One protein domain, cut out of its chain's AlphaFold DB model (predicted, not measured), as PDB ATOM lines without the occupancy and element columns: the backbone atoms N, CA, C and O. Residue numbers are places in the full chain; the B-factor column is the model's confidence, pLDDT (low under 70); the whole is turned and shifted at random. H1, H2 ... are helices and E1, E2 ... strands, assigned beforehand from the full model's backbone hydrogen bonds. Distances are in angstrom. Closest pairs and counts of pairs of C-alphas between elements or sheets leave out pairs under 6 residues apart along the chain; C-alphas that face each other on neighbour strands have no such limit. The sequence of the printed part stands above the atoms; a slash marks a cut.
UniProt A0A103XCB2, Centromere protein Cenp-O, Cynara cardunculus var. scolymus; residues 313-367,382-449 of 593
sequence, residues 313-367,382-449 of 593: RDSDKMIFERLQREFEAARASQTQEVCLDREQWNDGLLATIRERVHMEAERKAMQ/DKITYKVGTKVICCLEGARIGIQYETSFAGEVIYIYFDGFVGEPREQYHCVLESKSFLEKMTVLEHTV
ATOM      1  N   ARG A 313     112.853 122.343 168.665       54.78
ATOM      2  CA  ARG A 313     112.150 123.325 169.497       54.78
ATOM      3  C   ARG A 313     110.894 123.851 168.802       54.78
ATOM      4  O   ARG A 313     110.868 124.020 167.587       54.78
ATOM      5  N   ASP A 314     109.894 124.215 169.603       52.66
ATOM      6  CA  ASP A 314     108.595 124.739 169.153       52.66
ATOM      7  C   ASP A 314     108.692 125.903 168.149       52.66
ATOM      8  O   ASP A 314     107.786 126.086 167.339       52.66
ATOM      9  N   SER A 315     109.789 126.674 168.157       58.38
ATOM     10  CA  SER A 315     110.047 127.737 167.176       58.38
ATOM     11  C   SER A 315     110.129 127.209 165.747       58.38
ATOM     12  O   SER A 315     109.529 127.796 164.853       58.38
ATOM     13  N   ASP A 316     110.814 126.088 165.534       66.69
ATOM     14  CA  ASP A 316     111.019 125.518 164.202       66.69
ATOM     15  C   ASP A 316     109.728 124.872 163.708       66.69
ATOM     16  O   ASP A 316     109.385 124.972 162.530       66.69
ATOM     17  N   LYS A 317     108.942 124.310 164.635       74.50
ATOM     18  CA  LYS A 317     107.595 123.812 164.359       74.50
ATOM     19  C   LYS A 317     106.634 124.944 163.987       74.50
ATOM     20  O   LYS A 317     105.908 124.828 163.005       74.50
ATOM     21  N   MET A 318     106.669 126.065 164.708       79.12
ATOM     22  CA  MET A 318     105.861 127.246 164.386       79.12
ATOM     23  C   MET A 318     106.261 127.871 163.043       79.12
ATOM     24  O   MET A 318     105.384 128.275 162.278       79.12
ATOM     25  N   ILE A 319     107.563 127.935 162.736       84.25
ATOM     26  CA  ILE A 319     108.066 128.402 161.435       84.25
ATOM     27  C   ILE A 319     107.604 127.455 160.330       84.25
ATOM     28  O   ILE A 319     107.074 127.931 159.328       84.25
ATOM     29  N   PHE A 320     107.741 126.141 160.523       84.56
ATOM     30  CA  PHE A 320     107.276 125.133 159.576       84.56
ATOM     31  C   PHE A 320     105.781 125.273 159.298       84.56
ATOM     32  O   PHE A 320     105.396 125.444 158.148       84.56
ATOM     33  N   GLU A 321     104.937 125.287 160.330       86.12
ATOM     34  CA  GLU A 321     103.484 125.404 160.171       86.12
ATOM     35  C   GLU A 321     103.066 126.739 159.539       86.12
ATOM     36  O   GLU A 321     102.106 126.790 158.767       86.12
ATOM     37  N   ARG A 322     103.765 127.836 159.860       90.88
ATOM     38  CA  ARG A 322     103.515 129.146 159.248       90.88
ATOM     39  C   ARG A 322     103.896 129.146 157.773       90.88
ATOM     40  O   ARG A 322     103.079 129.577 156.965       90.88
ATOM     41  N   LEU A 323     105.098 128.681 157.433       90.88
ATOM     42  CA  LEU A 323     105.561 128.616 156.048       90.88
ATOM     43  C   LEU A 323     104.691 127.658 155.239       90.88
ATOM     44  O   LEU A 323     104.223 128.040 154.178       90.88
ATOM     45  N   GLN A 324     104.363 126.481 155.771       89.75
ATOM     46  CA  GLN A 324     103.436 125.544 155.137       89.75
ATOM     47  C   GLN A 324     102.115 126.237 154.772       89.75
ATOM     48  O   GLN A 324     101.705 126.210 153.615       89.75
ATOM     49  N   ARG A 325     101.487 126.942 155.725       89.75
ATOM     50  CA  ARG A 325     100.250 127.699 155.471       89.75
ATOM     51  C   ARG A 325     100.432 128.811 154.440       89.75
ATOM     52  O   ARG A 325      99.532 129.046 153.640       89.75
ATOM     53  N   GLU A 326     101.564 129.509 154.461       91.00
ATOM     54  CA  GLU A 326     101.857 130.579 153.504       91.00
ATOM     55  C   GLU A 326     102.008 130.033 152.075       91.00
ATOM     56  O   GLU A 326     101.428 130.583 151.138       91.00
ATOM     57  N   PHE A 327     102.714 128.913 151.910       90.19
ATOM     58  CA  PHE A 327     102.876 128.236 150.624       90.19
ATOM     59  C   PHE A 327     101.568 127.607 150.134       90.19
ATOM     60  O   PHE A 327     101.237 127.731 148.956       90.19
ATOM     61  N   GLU A 328     100.780 127.000 151.022       89.25
ATOM     62  CA  GLU A 328      99.444 126.494 150.698       89.25
ATOM     63  C   GLU A 328      98.500 127.619 150.271       89.25
ATOM     64  O   GLU A 328      97.785 127.469 149.283       89.25
ATOM     65  N   ALA A 329      98.527 128.772 150.945       87.31
ATOM     66  CA  ALA A 329      97.749 129.944 150.551       87.31
ATOM     67  C   ALA A 329      98.220 130.519 149.205       87.31
ATOM     68  O   ALA A 329      97.398 130.871 148.354       87.31
ATOM     69  N   ALA A 330      99.536 130.582 148.972       86.50
ATOM     70  CA  ALA A 330     100.100 130.986 147.688       86.50
ATOM     71  C   ALA A 330      99.623 130.051 146.565       86.50
ATOM     72  O   ALA A 330      99.127 130.530 145.548       86.50
ATOM     73  N   ARG A 331      99.656 128.736 146.803       84.56
ATOM     74  CA  ARG A 331      99.182 127.705 145.872       84.56
ATOM     75  C   ARG A 331      97.665 127.719 145.678       84.56
ATOM     76  O   ARG A 331      97.201 127.519 144.567       84.56
ATOM     77  N   ALA A 332      96.881 127.992 146.716       84.94
ATOM     78  CA  ALA A 332      95.424 128.112 146.612       84.94
ATOM     79  C   ALA A 332      94.999 129.379 145.855       84.94
ATOM     80  O   ALA A 332      93.969 129.394 145.190       84.94
ATOM     81  N   SER A 333      95.799 130.443 145.954       80.81
ATOM     82  CA  SER A 333      95.572 131.699 145.231       80.81
ATOM     83  C   SER A 333      96.213 131.740 143.838       80.81
ATOM     84  O   SER A 333      96.085 132.745 143.142       80.81
ATOM     85  N   GLN A 334      96.895 130.667 143.440       81.94
ATOM     86  CA  GLN A 334      97.512 130.502 142.132       81.94
ATOM     87  C   GLN A 334      96.460 130.543 141.022       81.94
ATOM     88  O   GLN A 334      95.461 129.829 141.080       81.94
ATOM     89  N   THR A 335      96.723 131.314 139.970       81.31
ATOM     90  CA  THR A 335      95.890 131.314 138.756       81.31
ATOM     91  C   THR A 335      96.501 130.463 137.645       81.31
ATOM     92  O   THR A 335      95.778 129.954 136.791       81.31
ATOM     93  N   GLN A 336      97.823 130.262 137.670       85.44
ATOM     94  CA  GLN A 336      98.555 129.545 136.631       85.44
ATOM     95  C   GLN A 336      99.721 128.731 137.211       85.44
ATOM     96  O   GLN A 336     100.512 129.245 138.000       85.44
ATOM     97  N   GLU A 337      99.856 127.470 136.785       88.44
ATOM     98  CA  GLU A 337     101.065 126.656 137.000       88.44
ATOM     99  C   GLU A 337     101.860 126.575 135.699       88.44
ATOM    100  O   GLU A 337     101.305 126.222 134.658       88.44
ATOM    101  N   VAL A 338     103.157 126.872 135.749       88.81
ATOM    102  CA  VAL A 338     104.067 126.707 134.614       88.81
ATOM    103  C   VAL A 338     105.085 125.631 134.965       88.81
ATOM    104  O   VAL A 338     105.972 125.847 135.791       88.81
ATOM    105  N   CYS A 339     104.958 124.469 134.330       89.56
ATOM    106  CA  CYS A 339     105.975 123.425 134.381       89.56
ATOM    107  C   CYS A 339     107.131 123.812 133.462       89.56
ATOM    108  O   CYS A 339     106.922 124.074 132.279       89.56
ATOM    109  N   LEU A 340     108.331 123.858 134.022       89.88
ATOM    110  CA  LEU A 340     109.536 124.301 133.349       89.88
ATOM    111  C   LEU A 340     110.480 123.128 133.127       89.88
ATOM    112  O   LEU A 340     110.811 122.387 134.060       89.88
ATOM    113  N   ASP A 341     110.975 123.034 131.901       88.19
ATOM    114  CA  ASP A 341     112.077 122.142 131.572       88.19
ATOM    115  C   ASP A 341     113.417 122.717 132.049       88.19
ATOM    116  O   ASP A 341     113.563 123.912 132.327       88.19
ATOM    117  N   ARG A 342     114.448 121.865 132.089       79.25
ATOM    118  CA  ARG A 342     115.797 122.233 132.554       79.25
ATOM    119  C   ARG A 342     116.406 123.420 131.798       79.25
ATOM    120  O   ARG A 342     117.211 124.142 132.366       79.25
ATOM    121  N   GLU A 343     116.045 123.605 130.532       83.94
ATOM    122  CA  GLU A 343     116.538 124.706 129.691       83.94
ATOM    123  C   GLU A 343     115.798 126.028 129.961       83.94
ATOM    124  O   GLU A 343     116.363 127.115 129.827       83.94
ATOM    125  N   GLN A 344     114.531 125.941 130.372       87.31
ATOM    126  CA  GLN A 344     113.691 127.097 130.688       87.31
ATOM    127  C   GLN A 344     113.981 127.647 132.090       87.31
ATOM    128  O   GLN A 344     113.777 128.833 132.345       87.31
ATOM    129  N   TRP A 345     114.492 126.802 132.989       90.62
ATOM    130  CA  TRP A 345     115.049 127.213 134.272       90.62
ATOM    131  C   TRP A 345     116.420 127.873 134.071       90.62
ATOM    132  O   TRP A 345     117.434 127.206 133.880       90.62
ATOM    133  N   ASN A 346     116.437 129.208 134.060       90.25
ATOM    134  CA  ASN A 346     117.641 130.011 133.857       90.25
ATOM    135  C   ASN A 346     117.602 131.322 134.661       90.25
ATOM    136  O   ASN A 346     116.559 131.734 135.174       90.25
ATOM    137  N   ASP A 347     118.747 132.008 134.733       87.19
ATOM    138  CA  ASP A 347     118.902 133.260 135.486       87.19
ATOM    139  C   ASP A 347     117.947 134.373 135.006       87.19
ATOM    140  O   ASP A 347     117.507 135.196 135.809       87.19
ATOM    141  N   GLY A 348     117.583 134.390 133.718       89.69
ATOM    142  CA  GLY A 348     116.651 135.371 133.150       89.69
ATOM    143  C   GLY A 348     115.221 135.190 133.661       89.69
ATOM    144  O   GLY A 348     114.549 136.164 134.013       89.69
ATOM    145  N   LEU A 349     114.771 133.940 133.787       90.75
ATOM    146  CA  LEU A 349     113.495 133.636 134.428       90.75
ATOM    147  C   LEU A 349     113.511 134.057 135.902       90.75
ATOM    148  O   LEU A 349     112.575 134.707 136.361       90.75
ATOM    149  N   LEU A 350     114.578 133.736 136.639       89.69
ATOM    150  CA  LEU A 350     114.680 134.110 138.050       89.69
ATOM    151  C   LEU A 350     114.686 135.637 138.241       89.69
ATOM    152  O   LEU A 350     114.046 136.139 139.165       89.69
ATOM    153  N   ALA A 351     115.334 136.381 137.341       89.12
ATOM    154  CA  ALA A 351     115.277 137.841 137.315       89.12
ATOM    155  C   ALA A 351     113.850 138.361 137.074       89.12
ATOM    156  O   ALA A 351     113.426 139.297 137.746       89.12
ATOM    157  N   THR A 352     113.086 137.709 136.194       90.06
ATOM    158  CA  THR A 352     111.677 138.051 135.925       90.06
ATOM    159  C   THR A 352     110.790 137.796 137.149       90.06
ATOM    160  O   THR A 352     109.946 138.622 137.498       90.06
ATOM    161  N   ILE A 353     110.988 136.666 137.841       90.38
ATOM    162  CA  ILE A 353     110.279 136.355 139.095       90.38
ATOM    163  C   ILE A 353     110.611 137.410 140.152       90.38
ATOM    164  O   ILE A 353     109.720 137.927 140.825       90.38
ATOM    165  N   ARG A 354     111.892 137.769 140.268       89.19
ATOM    166  CA  ARG A 354     112.366 138.795 141.195       89.19
ATOM    167  C   ARG A 354     111.753 140.168 140.908       89.19
ATOM    168  O   ARG A 354     111.282 140.822 141.830       89.19
ATOM    169  N   GLU A 355     111.758 140.608 139.656       88.81
ATOM    170  CA  GLU A 355     111.143 141.874 139.250       88.81
ATOM    171  C   GLU A 355     109.649 141.893 139.592       88.81
ATOM    172  O   GLU A 355     109.151 142.861 140.163       88.81
ATOM    173  N   ARG A 356     108.946 140.782 139.347       87.19
ATOM    174  CA  ARG A 356     107.520 140.651 139.659       87.19
ATOM    175  C   ARG A 356     107.218 140.818 141.147       87.19
ATOM    176  O   ARG A 356     106.295 141.557 141.482       87.19
ATOM    177  N   VAL A 357     107.961 140.150 142.036       88.44
ATOM    178  CA  VAL A 357     107.711 140.262 143.489       88.44
ATOM    179  C   VAL A 357     107.987 141.673 144.013       88.44
ATOM    180  O   VAL A 357     107.300 142.122 144.928       88.44
ATOM    181  N   HIS A 358     108.941 142.386 143.409       87.81
ATOM    182  CA  HIS A 358     109.244 143.786 143.726       87.81
ATOM    183  C   HIS A 358     108.147 144.734 143.243       87.81
ATOM    184  O   HIS A 358     107.606 145.494 144.041       87.81
ATOM    185  N   MET A 359     107.737 144.622 141.978       85.12
ATOM    186  CA  MET A 359     106.631 145.407 141.414       85.12
ATOM    187  C   MET A 359     105.316 145.194 142.181       85.12
ATOM    188  O   MET A 359     104.538 146.130 142.376       85.12
ATOM    189  N   GLU A 360     105.054 143.964 142.636       84.75
ATOM    190  CA  GLU A 360     103.908 143.637 143.491       84.75
ATOM    191  C   GLU A 360     103.987 144.324 144.855       84.75
ATOM    192  O   GLU A 360     102.999 144.904 145.310       84.75
ATOM    193  N   ALA A 361     105.157 144.288 145.495       85.56
ATOM    194  CA  ALA A 361     105.371 144.913 146.792       85.56
ATOM    195  C   ALA A 361     105.250 146.443 146.725       85.56
ATOM    196  O   ALA A 361     104.544 147.030 147.544       85.56
ATOM    197  N   GLU A 362     105.868 147.083 145.728       84.19
ATOM    198  CA  GLU A 362     105.784 148.534 145.527       84.19
ATOM    199  C   GLU A 362     104.347 148.982 145.258       84.19
ATOM    200  O   GLU A 362     103.866 149.940 145.864       84.19
ATOM    201  N   ARG A 363     103.609 148.257 144.412       81.38
ATOM    202  CA  ARG A 363     102.203 148.574 144.148       81.38
ATOM    203  C   ARG A 363     101.334 148.428 145.392       81.38
ATOM    204  O   ARG A 363     100.482 149.284 145.618       81.38
ATOM    205  N   LYS A 364     101.525 147.378 146.195       82.06
ATOM    206  CA  LYS A 364     100.809 147.230 147.472       82.06
ATOM    207  C   LYS A 364     101.150 148.356 148.448       82.06
ATOM    208  O   LYS A 364     100.265 148.817 149.156       82.06
ATOM    209  N   ALA A 365     102.393 148.837 148.448       81.94
ATOM    210  CA  ALA A 365     102.800 149.985 149.255       81.94
ATOM    211  C   ALA A 365     102.188 151.314 148.765       81.94
ATOM    212  O   ALA A 365     101.929 152.200 149.575       81.94
ATOM    213  N   MET A 366     101.929 151.456 147.458       78.56
ATOM    214  CA  MET A 366     101.266 152.631 146.871       78.56
ATOM    215  C   MET A 366      99.732 152.590 146.972       78.56
ATOM    216  O   MET A 366      99.082 153.626 146.826       78.56
ATOM    217  N   GLN A 367      99.134 151.422 147.220       72.81
ATOM    218  CA  GLN A 367      97.693 151.287 147.414       72.81
ATOM    219  C   GLN A 367      97.290 151.780 148.812       72.81
ATOM    220  O   GLN A 367      97.440 151.093 149.820       72.81
ATOM    221  N   ASP A 382      97.694 137.497 137.987       63.84
ATOM    222  CA  ASP A 382      98.230 136.178 137.709       63.84
ATOM    223  C   ASP A 382      99.335 135.808 138.694       63.84
ATOM    224  O   ASP A 382     100.529 136.078 138.508       63.84
ATOM    225  N   LYS A 383      98.903 135.161 139.775       79.44
ATOM    226  CA  LYS A 383      99.772 134.436 140.692       79.44
ATOM    227  C   LYS A 383     100.235 133.170 139.987       79.44
ATOM    228  O   LYS A 383      99.571 132.133 140.022       79.44
ATOM    229  N   ILE A 384     101.360 133.307 139.296       85.75
ATOM    230  CA  ILE A 384     102.030 132.208 138.612       85.75
ATOM    231  C   ILE A 384     102.904 131.459 139.614       85.75
ATOM    232  O   ILE A 384     103.732 132.060 140.304       85.75
ATOM    233  N   THR A 385     102.746 130.143 139.633       90.12
ATOM    234  CA  THR A 385     103.657 129.215 140.297       90.12
ATOM    235  C   THR A 385     104.484 128.500 139.237       90.12
ATOM    236  O   THR A 385     103.950 128.022 138.236       90.12
ATOM    237  N   TYR A 386     105.790 128.409 139.454       91.94
ATOM    238  CA  TYR A 386     106.724 127.759 138.544       91.94
ATOM    239  C   TYR A 386     107.172 126.425 139.130       91.94
ATOM    240  O   TYR A 386     107.650 126.375 140.260       91.94
ATOM    241  N   LYS A 387     107.054 125.342 138.367       91.62
ATOM    242  CA  LYS A 387     107.464 124.004 138.796       91.62
ATOM    243  C   LYS A 387     108.651 123.527 137.972       91.62
ATOM    244  O   LYS A 387     108.527 123.345 136.767       91.62
ATOM    245  N   VAL A 388     109.788 123.296 138.624       90.31
ATOM    246  CA  VAL A 388     111.036 122.812 138.016       90.31
ATOM    247  C   VAL A 388     111.417 121.492 138.683       90.31
ATOM    248  O   VAL A 388     111.991 121.473 139.774       90.31
ATOM    249  N   GLY A 389     111.093 120.365 138.047       87.38
ATOM    250  CA  GLY A 389     111.327 119.039 138.627       87.38
ATOM    251  C   GLY A 389     110.635 118.873 139.987       87.38
ATOM    252  O   GLY A 389     109.409 118.913 140.072       87.38
ATOM    253  N   THR A 390     111.429 118.700 141.046       87.12
ATOM    254  CA  THR A 390     110.986 118.556 142.447       87.12
ATOM    255  C   THR A 390     110.866 119.880 143.206       87.12
ATOM    256  O   THR A 390     110.652 119.892 144.415       87.12
ATOM    257  N   LYS A 391     111.029 121.015 142.522       91.69
ATOM    258  CA  LYS A 391     111.005 122.347 143.127       91.69
ATOM    259  C   LYS A 391     109.804 123.134 142.627       91.69
ATOM    260  O   LYS A 391     109.527 123.158 141.430       91.69
ATOM    261  N   VAL A 392     109.124 123.809 143.541       92.31
ATOM    262  CA  VAL A 392     108.006 124.707 143.262       92.31
ATOM    263  C   VAL A 392     108.395 126.101 143.734       92.31
ATOM    264  O   VAL A 392     108.794 126.282 144.879       92.31
ATOM    265  N   ILE A 393     108.319 127.084 142.844       93.94
ATOM    266  CA  ILE A 393     108.726 128.466 143.085       93.94
ATOM    267  C   ILE A 393     107.490 129.346 142.967       93.94
ATOM    268  O   ILE A 393     106.811 129.344 141.938       93.94
ATOM    269  N   CYS A 394     107.206 130.114 144.009       91.75
ATOM    270  CA  CYS A 394     106.050 130.994 144.074       91.75
ATOM    271  C   CYS A 394     106.441 132.406 144.522       91.75
ATOM    272  O   CYS A 394     107.430 132.634 145.222       91.75
ATOM    273  N   CYS A 395     105.642 133.376 144.086       90.25
ATOM    274  CA  CYS A 395     105.742 134.755 144.545       90.25
ATOM    275  C   CYS A 395     105.023 134.874 145.894       90.25
ATOM    276  O   CYS A 395     103.813 134.650 145.963       90.25
ATOM    277  N   LEU A 396     105.758 135.223 146.949       89.75
ATOM    278  CA  LEU A 396     105.205 135.478 148.277       89.75
ATOM    279  C   LEU A 396     105.006 136.984 148.495       89.75
ATOM    280  O   LEU A 396     105.472 137.827 147.728       89.75
ATOM    281  N   GLU A 397     104.276 137.340 149.548       85.44
ATOM    282  CA  GLU A 397     103.993 138.740 149.866       85.44
ATOM    283  C   GLU A 397     105.247 139.486 150.353       85.44
ATOM    284  O   GLU A 397     106.030 138.927 151.114       85.44
ATOM    285  N   GLY A 398     105.425 140.754 149.962       82.69
ATOM    286  CA  GLY A 398     106.506 141.612 150.474       82.69
ATOM    287  C   GLY A 398     107.872 141.395 149.814       82.69
ATOM    288  O   GLY A 398     108.865 141.286 150.516       82.69
ATOM    289  N   ALA A 399     107.930 141.317 148.479       87.06
ATOM    290  CA  ALA A 399     109.169 141.117 147.711       87.06
ATOM    291  C   ALA A 399     109.925 139.811 148.055       87.06
ATOM    292  O   ALA A 399     111.148 139.717 147.913       87.06
ATOM    293  N   ARG A 400     109.180 138.784 148.486       91.94
ATOM    294  CA  ARG A 400     109.708 137.473 148.876       91.94
ATOM    295  C   ARG A 400     109.474 136.434 147.780       91.94
ATOM    296  O   ARG A 400     108.409 136.380 147.169       91.94
ATOM    297  N   ILE A 401     110.468 135.580 147.555       93.44
ATOM    298  CA  ILE A 401     110.372 134.417 146.666       93.44
ATOM    299  C   ILE A 401     110.340 133.167 147.537       93.44
ATOM    300  O   ILE A 401     111.281 132.900 148.284       93.44
ATOM    301  N   GLY A 402     109.258 132.404 147.435       94.56
ATOM    302  CA  GLY A 402     109.109 131.122 148.106       94.56
ATOM    303  C   GLY A 402     109.602 129.989 147.221       94.56
ATOM    304  O   GLY A 402     109.245 129.910 146.048       94.56
ATOM    305  N   ILE A 403     110.406 129.096 147.786       95.81
ATOM    306  CA  ILE A 403     110.821 127.841 147.168       95.81
ATOM    307  C   ILE A 403     110.375 126.694 148.068       95.81
ATOM    308  O   ILE A 403     110.745 126.627 149.239       95.81
ATOM    309  N   GLN A 404     109.606 125.782 147.498       94.88
ATOM    310  CA  GLN A 404     109.193 124.536 148.113       94.88
ATOM    311  C   GLN A 404     109.914 123.380 147.420       94.88
ATOM    312  O   GLN A 404     109.862 123.230 146.199       94.88
ATOM    313  N   TYR A 405     110.592 122.562 148.211       93.50
ATOM    314  CA  TYR A 405     111.279 121.353 147.790       93.50
ATOM    315  C   TYR A 405     110.403 120.155 148.132       93.50
ATOM    316  O   TYR A 405     110.174 119.862 149.305       93.50
ATOM    317  N   GLU A 406     109.914 119.465 147.108       89.69
ATOM    318  CA  GLU A 406     109.211 118.196 147.246       89.69
ATOM    319  C   GLU A 406     110.228 117.058 147.147       89.69
ATOM    320  O   GLU A 406     110.708 116.734 146.063       89.69
ATOM    321  N   THR A 407     110.569 116.440 148.273       84.25
ATOM    322  CA  THR A 407     111.453 115.268 148.261       84.25
ATOM    323  C   THR A 407     110.639 113.985 148.101       84.25
ATOM    324  O   THR A 407     109.502 113.876 148.568       84.25
ATOM    325  N   SER A 408     111.201 113.009 147.393       75.75
ATOM    326  CA  SER A 408     110.574 111.699 147.194       75.75
ATOM    327  C   SER A 408     111.624 110.609 147.184       75.75
ATOM    328  O   SER A 408     112.707 110.821 146.641       75.75
ATOM    329  N   PHE A 409     111.285 109.435 147.696       68.81
ATOM    330  CA  PHE A 409     112.134 108.262 147.573       68.81
ATOM    331  C   PHE A 409     111.756 107.424 146.346       68.81
ATOM    332  O   PHE A 409     110.577 107.289 146.026       68.81
ATOM    333  N   ALA A 410     112.761 106.880 145.651       59.97
ATOM    334  CA  ALA A 410     112.618 105.980 144.495       59.97
ATOM    335  C   ALA A 410     111.738 106.492 143.329       59.97
ATOM    336  O   ALA A 410     111.364 105.720 142.452       59.97
ATOM    337  N   GLY A 411     111.409 107.787 143.289       51.53
ATOM    338  CA  GLY A 411     110.535 108.372 142.267       51.53
ATOM    339  C   GLY A 411     109.066 107.936 142.348       51.53
ATOM    340  O   GLY A 411     108.261 108.402 141.543       51.53
ATOM    341  N   GLU A 412     108.693 107.100 143.321       45.69
ATOM    342  CA  GLU A 412     107.332 106.601 143.500       45.69
ATOM    343  C   GLU A 412     106.653 107.228 144.717       45.69
ATOM    344  O   GLU A 412     107.235 107.440 145.781       45.69
ATOM    345  N   VAL A 413     105.365 107.528 144.550       41.34
ATOM    346  CA  VAL A 413     104.493 107.876 145.666       41.34
ATOM    347  C   VAL A 413     104.127 106.580 146.369       41.34
ATOM    348  O   VAL A 413     103.253 105.847 145.914       41.34
ATOM    349  N   ILE A 414     104.799 106.298 147.479       41.16
ATOM    350  CA  ILE A 414     104.477 105.163 148.338       41.16
ATOM    351  C   ILE A 414     103.183 105.490 149.106       41.16
ATOM    352  O   ILE A 414     103.204 105.855 150.275       41.16
ATOM    353  N   TYR A 415     102.025 105.362 148.450       40.50
ATOM    354  CA  TYR A 415     100.761 105.121 149.148       40.50
ATOM    355  C   TYR A 415     100.649 103.616 149.411       40.50
ATOM    356  O   TYR A 415      99.875 102.922 148.754       40.50
ATOM    357  N   ILE A 416     101.437 103.073 150.341       41.50
ATOM    358  CA  ILE A 416     101.202 101.696 150.790       41.50
ATOM    359  C   ILE A 416     100.102 101.750 151.854       41.50
ATOM    360  O   ILE A 416     100.360 101.999 153.022       41.50
ATOM    361  N   TYR A 417      98.856 101.519 151.436       41.03
ATOM    362  CA  TYR A 417      97.795 101.023 152.317       41.03
ATOM    363  C   TYR A 417      97.801  99.492 152.256       41.03
ATOM    364  O   TYR A 417      96.909  98.887 151.671       41.03
ATOM    365  N   PHE A 418      98.816  98.849 152.820       39.22
ATOM    366  CA  PHE A 418      98.762  97.419 153.126       39.22
ATOM    367  C   PHE A 418      99.356  97.213 154.524       39.22
ATOM    368  O   PHE A 418     100.436  97.709 154.823       39.22
ATOM    369  N   ASP A 419      98.585  96.558 155.395       41.91
ATOM    370  CA  ASP A 419      98.906  96.222 156.793       41.91
ATOM    371  C   ASP A 419      99.165  97.376 157.782       41.91
ATOM    372  O   ASP A 419      99.891  97.231 158.761       41.91
ATOM    373  N   GLY A 420      98.494  98.519 157.606       44.06
ATOM    374  CA  GLY A 420      98.414  99.544 158.659       44.06
ATOM    375  C   GLY A 420      99.697 100.355 158.889       44.06
ATOM    376  O   GLY A 420      99.758 101.121 159.850       44.06
ATOM    377  N   PHE A 421     100.690 100.236 158.005       40.91
ATOM    378  CA  PHE A 421     101.856 101.114 157.990       40.91
ATOM    379  C   PHE A 421     101.554 102.348 157.134       40.91
ATOM    380  O   PHE A 421     101.394 102.257 155.921       40.91
ATOM    381  N   VAL A 422     101.437 103.510 157.774       43.00
ATOM    382  CA  VAL A 422     101.292 104.796 157.085       43.00
ATOM    383  C   VAL A 422     102.617 105.096 156.388       43.00
ATOM    384  O   VAL A 422     103.617 105.342 157.058       43.00
ATOM    385  N   GLY A 423     102.645 105.061 155.053       43.88
ATOM    386  CA  GLY A 423     103.743 105.670 154.302       43.88
ATOM    387  C   GLY A 423     103.843 107.146 154.688       43.88
ATOM    388  O   GLY A 423     102.828 107.849 154.668       43.88
ATOM    389  N   GLU A 424     105.026 107.603 155.102       47.19
ATOM    390  CA  GLU A 424     105.205 109.005 155.480       47.19
ATOM    391  C   GLU A 424     104.877 109.900 154.270       47.19
ATOM    392  O   GLU A 424     105.318 109.615 153.149       47.19
ATOM    393  N   PRO A 425     104.063 110.959 154.450       52.75
ATOM    394  CA  PRO A 425     103.764 111.892 153.373       52.75
ATOM    395  C   PRO A 425     105.064 112.486 152.817       52.75
ATOM    396  O   PRO A 425     106.032 112.661 153.555       52.75
ATOM    397  N   ARG A 426     105.075 112.817 151.513       64.25
ATOM    398  CA  ARG A 426     106.193 113.515 150.852       64.25
ATOM    399  C   ARG A 426     106.700 114.642 151.750       64.25
ATOM    400  O   ARG A 426     105.942 115.569 152.039       64.25
ATOM    401  N   GLU A 427     107.962 114.577 152.161       78.12
ATOM    402  CA  GLU A 427     108.523 115.627 153.000       78.12
ATOM    403  C   GLU A 427     108.736 116.890 152.174       78.12
ATOM    404  O   GLU A 427     109.434 116.894 151.150       78.12
ATOM    405  N   GLN A 428     108.097 117.961 152.636       87.50
ATOM    406  CA  GLN A 428     108.160 119.276 152.027       87.50
ATOM    407  C   GLN A 428     109.074 120.164 152.858       87.50
ATOM    408  O   GLN A 428     108.881 120.337 154.061       87.50
ATOM    409  N   TYR A 429     110.059 120.751 152.192       91.62
ATOM    410  CA  TYR A 429     110.943 121.735 152.796       91.62
ATOM    411  C   TYR A 429     110.741 123.085 152.125       91.62
ATOM    412  O   TYR A 429     110.570 123.161 150.912       91.62
ATOM    413  N   HIS A 430     110.793 124.156 152.904       93.88
ATOM    414  CA  HIS A 430     110.540 125.513 152.440       93.88
ATOM    415  C   HIS A 430     111.790 126.363 152.625       93.88
ATOM    416  O   HIS A 430     112.512 126.226 153.614       93.88
ATOM    417  N   CYS A 431     112.038 127.251 151.673       94.69
ATOM    418  CA  CYS A 431     113.069 128.273 151.730       94.69
ATOM    419  C   CYS A 431     112.488 129.569 151.171       94.69
ATOM    420  O   CYS A 431     111.900 129.576 150.091       94.69
ATOM    421  N   VAL A 432     112.635 130.659 151.912       94.88
ATOM    422  CA  VAL A 432     112.158 131.984 151.529       94.88
ATOM    423  C   VAL A 432     113.361 132.874 151.285       94.88
ATOM    424  O   VAL A 432     114.166 133.122 152.185       94.88
ATOM    425  N   LEU A 433     113.466 133.362 150.054       93.75
ATOM    426  CA  LEU A 433     114.464 134.339 149.660       93.75
ATOM    427  C   LEU A 433     113.858 135.733 149.709       93.75
ATOM    428  O   LEU A 433     112.778 135.976 149.170       93.75
ATOM    429  N   GLU A 434     114.587 136.657 150.316       91.00
ATOM    430  CA  GLU A 434     114.250 138.072 150.326       91.00
ATOM    431  C   GLU A 434     115.308 138.864 149.564       91.00
ATOM    432  O   GLU A 434     116.507 138.567 149.573       91.00
ATOM    433  N   SER A 435     114.838 139.911 148.904       84.44
ATOM    434  CA  SER A 435     115.665 140.939 148.311       84.44
ATOM    435  C   SER A 435     115.038 142.282 148.653       84.44
ATOM    436  O   SER A 435     113.920 142.540 148.232       84.44
ATOM    437  N   LYS A 436     115.746 143.147 149.384       80.06
ATOM    438  CA  LYS A 436     115.213 144.472 149.759       80.06
ATOM    439  C   LYS A 436     115.173 145.459 148.591       80.06
ATOM    440  O   LYS A 436     114.384 146.392 148.592       80.06
ATOM    441  N   SER A 437     116.022 145.249 147.587       73.44
ATOM    442  CA  SER A 437     116.066 146.017 146.342       73.44
ATOM    443  C   SER A 437     116.508 145.117 145.198       73.44
ATOM    444  O   SER A 437     117.297 144.193 145.408       73.44
ATOM    445  N   PHE A 438     116.072 145.418 143.974       67.50
ATOM    446  CA  PHE A 438     116.533 144.743 142.758       67.50
ATOM    447  C   PHE A 438     118.069 144.752 142.598       67.50
ATOM    448  O   PHE A 438     118.634 143.828 142.017       67.50
ATOM    449  N   LEU A 439     118.755 145.754 143.161       70.94
ATOM    450  CA  LEU A 439     120.217 145.878 143.119       70.94
ATOM    451  C   LEU A 439     120.931 145.195 144.296       70.94
ATOM    452  O   LEU A 439     122.139 144.977 144.235       70.94
ATOM    453  N   GLU A 440     120.211 144.859 145.367       79.19
ATOM    454  CA  GLU A 440     120.797 144.234 146.555       79.19
ATOM    455  C   GLU A 440     121.003 142.728 146.351       79.19
ATOM    456  O   GLU A 440     120.354 142.100 145.516       79.19
ATOM    457  N   LYS A 441     121.910 142.106 147.103       81.81
ATOM    458  CA  LYS A 441     122.057 140.646 147.082       81.81
ATOM    459  C   LYS A 441     120.792 139.992 147.666       81.81
ATOM    460  O   LYS A 441     120.217 140.497 148.627       81.81
ATOM    461  N   MET A 442     120.362 138.865 147.100       86.94
ATOM    462  CA  MET A 442     119.349 138.017 147.739       86.94
ATOM    463  C   MET A 442     119.900 137.387 149.019       86.94
ATOM    464  O   MET A 442     121.085 137.054 149.088       86.94
ATOM    465  N   THR A 443     119.034 137.199 150.010       90.50
ATOM    466  CA  THR A 443     119.366 136.564 151.294       90.50
ATOM    467  C   THR A 443     118.296 135.552 151.681       90.50
ATOM    468  O   THR A 443     117.147 135.661 151.249       90.50
ATOM    469  N   VAL A 444     118.674 134.546 152.469       92.62
ATOM    470  CA  VAL A 444     117.734 133.570 153.028       92.62
ATOM    471  C   VAL A 444     117.093 134.179 154.268       92.62
ATOM    472  O   VAL A 444     117.756 134.359 155.295       92.62
ATOM    473  N   LEU A 445     115.797 134.469 154.169       91.06
ATOM    474  CA  LEU A 445     115.011 135.045 155.256       91.06
ATOM    475  C   LEU A 445     114.597 133.954 156.250       91.06
ATOM    476  O   LEU A 445     114.918 134.028 157.434       91.06
ATOM    477  N   GLU A 446     113.924 132.913 155.755       91.44
ATOM    478  CA  GLU A 446     113.381 131.816 156.562       91.44
ATOM    479  C   GLU A 446     113.469 130.489 155.808       91.44
ATOM    480  O   GLU A 446     113.388 130.453 154.580       91.44
ATOM    481  N   HIS A 447     113.618 129.382 156.533       92.19
ATOM    482  CA  HIS A 447     113.619 128.050 155.940       92.19
ATOM    483  C   HIS A 447     113.184 126.982 156.941       92.19
ATOM    484  O   HIS A 447     113.273 127.171 158.151       92.19
ATOM    485  N   THR A 448     112.793 125.822 156.421       90.88
ATOM    486  CA  THR A 448     112.563 124.598 157.205       90.88
ATOM    487  C   THR A 448     113.650 123.547 156.969       90.88
ATOM    488  O   THR A 448     113.520 122.406 157.400       90.88
ATOM    489  N   VAL A 449     114.731 123.917 156.267       89.38
ATOM    490  CA  VAL A 449     115.895 123.045 156.044       89.38
ATOM    491  C   VAL A 449     116.519 122.644 157.392       89.38
ATOM    492  O   VAL A 449     116.797 123.540 158.195       89.38
TER     493      VAL A 449
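Overview. This is residues 313 to 367 and 382 to 449 of the 593 residues of the protein "Centromere protein Cenp-O" of Cynara cardunculus var. scolymus (UniProt A0A103XCB2). A strongly twisted sheet of six strands forms the middle layer, with one helix over each face: H2 runs along the strands on one face, and H1 crosses them on the other. Between E4 and E5 a long loop without named elements, residues 407 to 427, reaches far out from this body and makes much of the length. The printed part has 123 residues, with two named helices and six named strands in the order H1 E1 H2 E2 E3 E4 E5 E6, and the class is mixed, helices and strands. The sheet's order is E1 E2 E3 E4 E5 E6; it is mixed, with E1 and E2 parallel and the other neighbours antiparallel. The whole is only just compact, close to loose, with a radius of gyration of the C-alphas of 16.3 A and spans of 57 by 39 by 26 A.

Arrangement. The sheet runs, strand beside strand, through E1, residues 336 to 340, E2, residues 384 to 388, E3, residues 391 to 396, E4, residues 400 to 406, E5, residues 428 to 434, and E6, residues 443 to 447. E1 and E6 are its edge strands, and from edge to edge the strands' lines turn by 108 degrees. E2 to E6 form a meander, each strand the antiparallel neighbour of the one before, and each successive pair is a hairpin. E4 and E5 stand at 160 degrees, with N 403 and O 431 within hydrogen-bond range at 2.8 A. On the other side of E4 is E3, at 155 degrees, with N 394 and O 402 at 2.9 A. E2 and E3 stand at 157 degrees, with N 386 and O 393 at 2.8 A. E1 and E2 are parallel at 23 degrees, with N 338 and O 385 at 2.9 A. E5 and E6 stand at 151 degrees, with N 432 and O 446 at 2.8 A. H2, residues 347 to 366, is on the sheet at a height of 8.1 A, over E3. On the local plane it stands at 6 degrees to E3 and runs along the strands; the closest C-alphas of these two are those of Val 357 and Cys 395, 5.9 A apart. H1, residues 314 to 332, is on the opposite face at a height of 9.0 A. It lies over E5, and only just over E3, E4 and E6, with 3 of its C-alphas falling on each of these three. It runs across the strands, at 84 degrees to E5 on the local plane; the closest C-alphas of H1 and E5 are those of Leu 323 and His 430, 6.9 A apart. H1 and H2 are apart. In both helices every O i to N i+4 pair is within hydrogen-bond range.

Along the chain. E4, residues 400 to 406, is 19.4 A long, and E5, residues 428 to 434, is 19.8 A long. H2 begins with C-alpha 347 at (118.902, 133.260, 135.486) and is 28.6 A long. H1 begins with C-alpha 314 at (108.595, 124.739, 169.153) and is 26.3 A long. E6, the last element, ends with C-alpha 447 at (113.619, 128.050, 155.940).

Size, cuts and confidence. The two C-alphas farthest apart are those of Met 366 and Asp 419, at 57.3 A. Residues 368 to 381 are not printed, and C-alphas 367 and 382 are 18.0 A apart across this cut, in the link from H2 to E2. The link from E4 to E5 is long, with 21 residues, whose C-alphas lie 13 to 34 A from the mean of the C-alphas. The mean pLDDT of the printed part is 80.1; residues 313 to 316, 382, 409 to 426 and 438 are under 70.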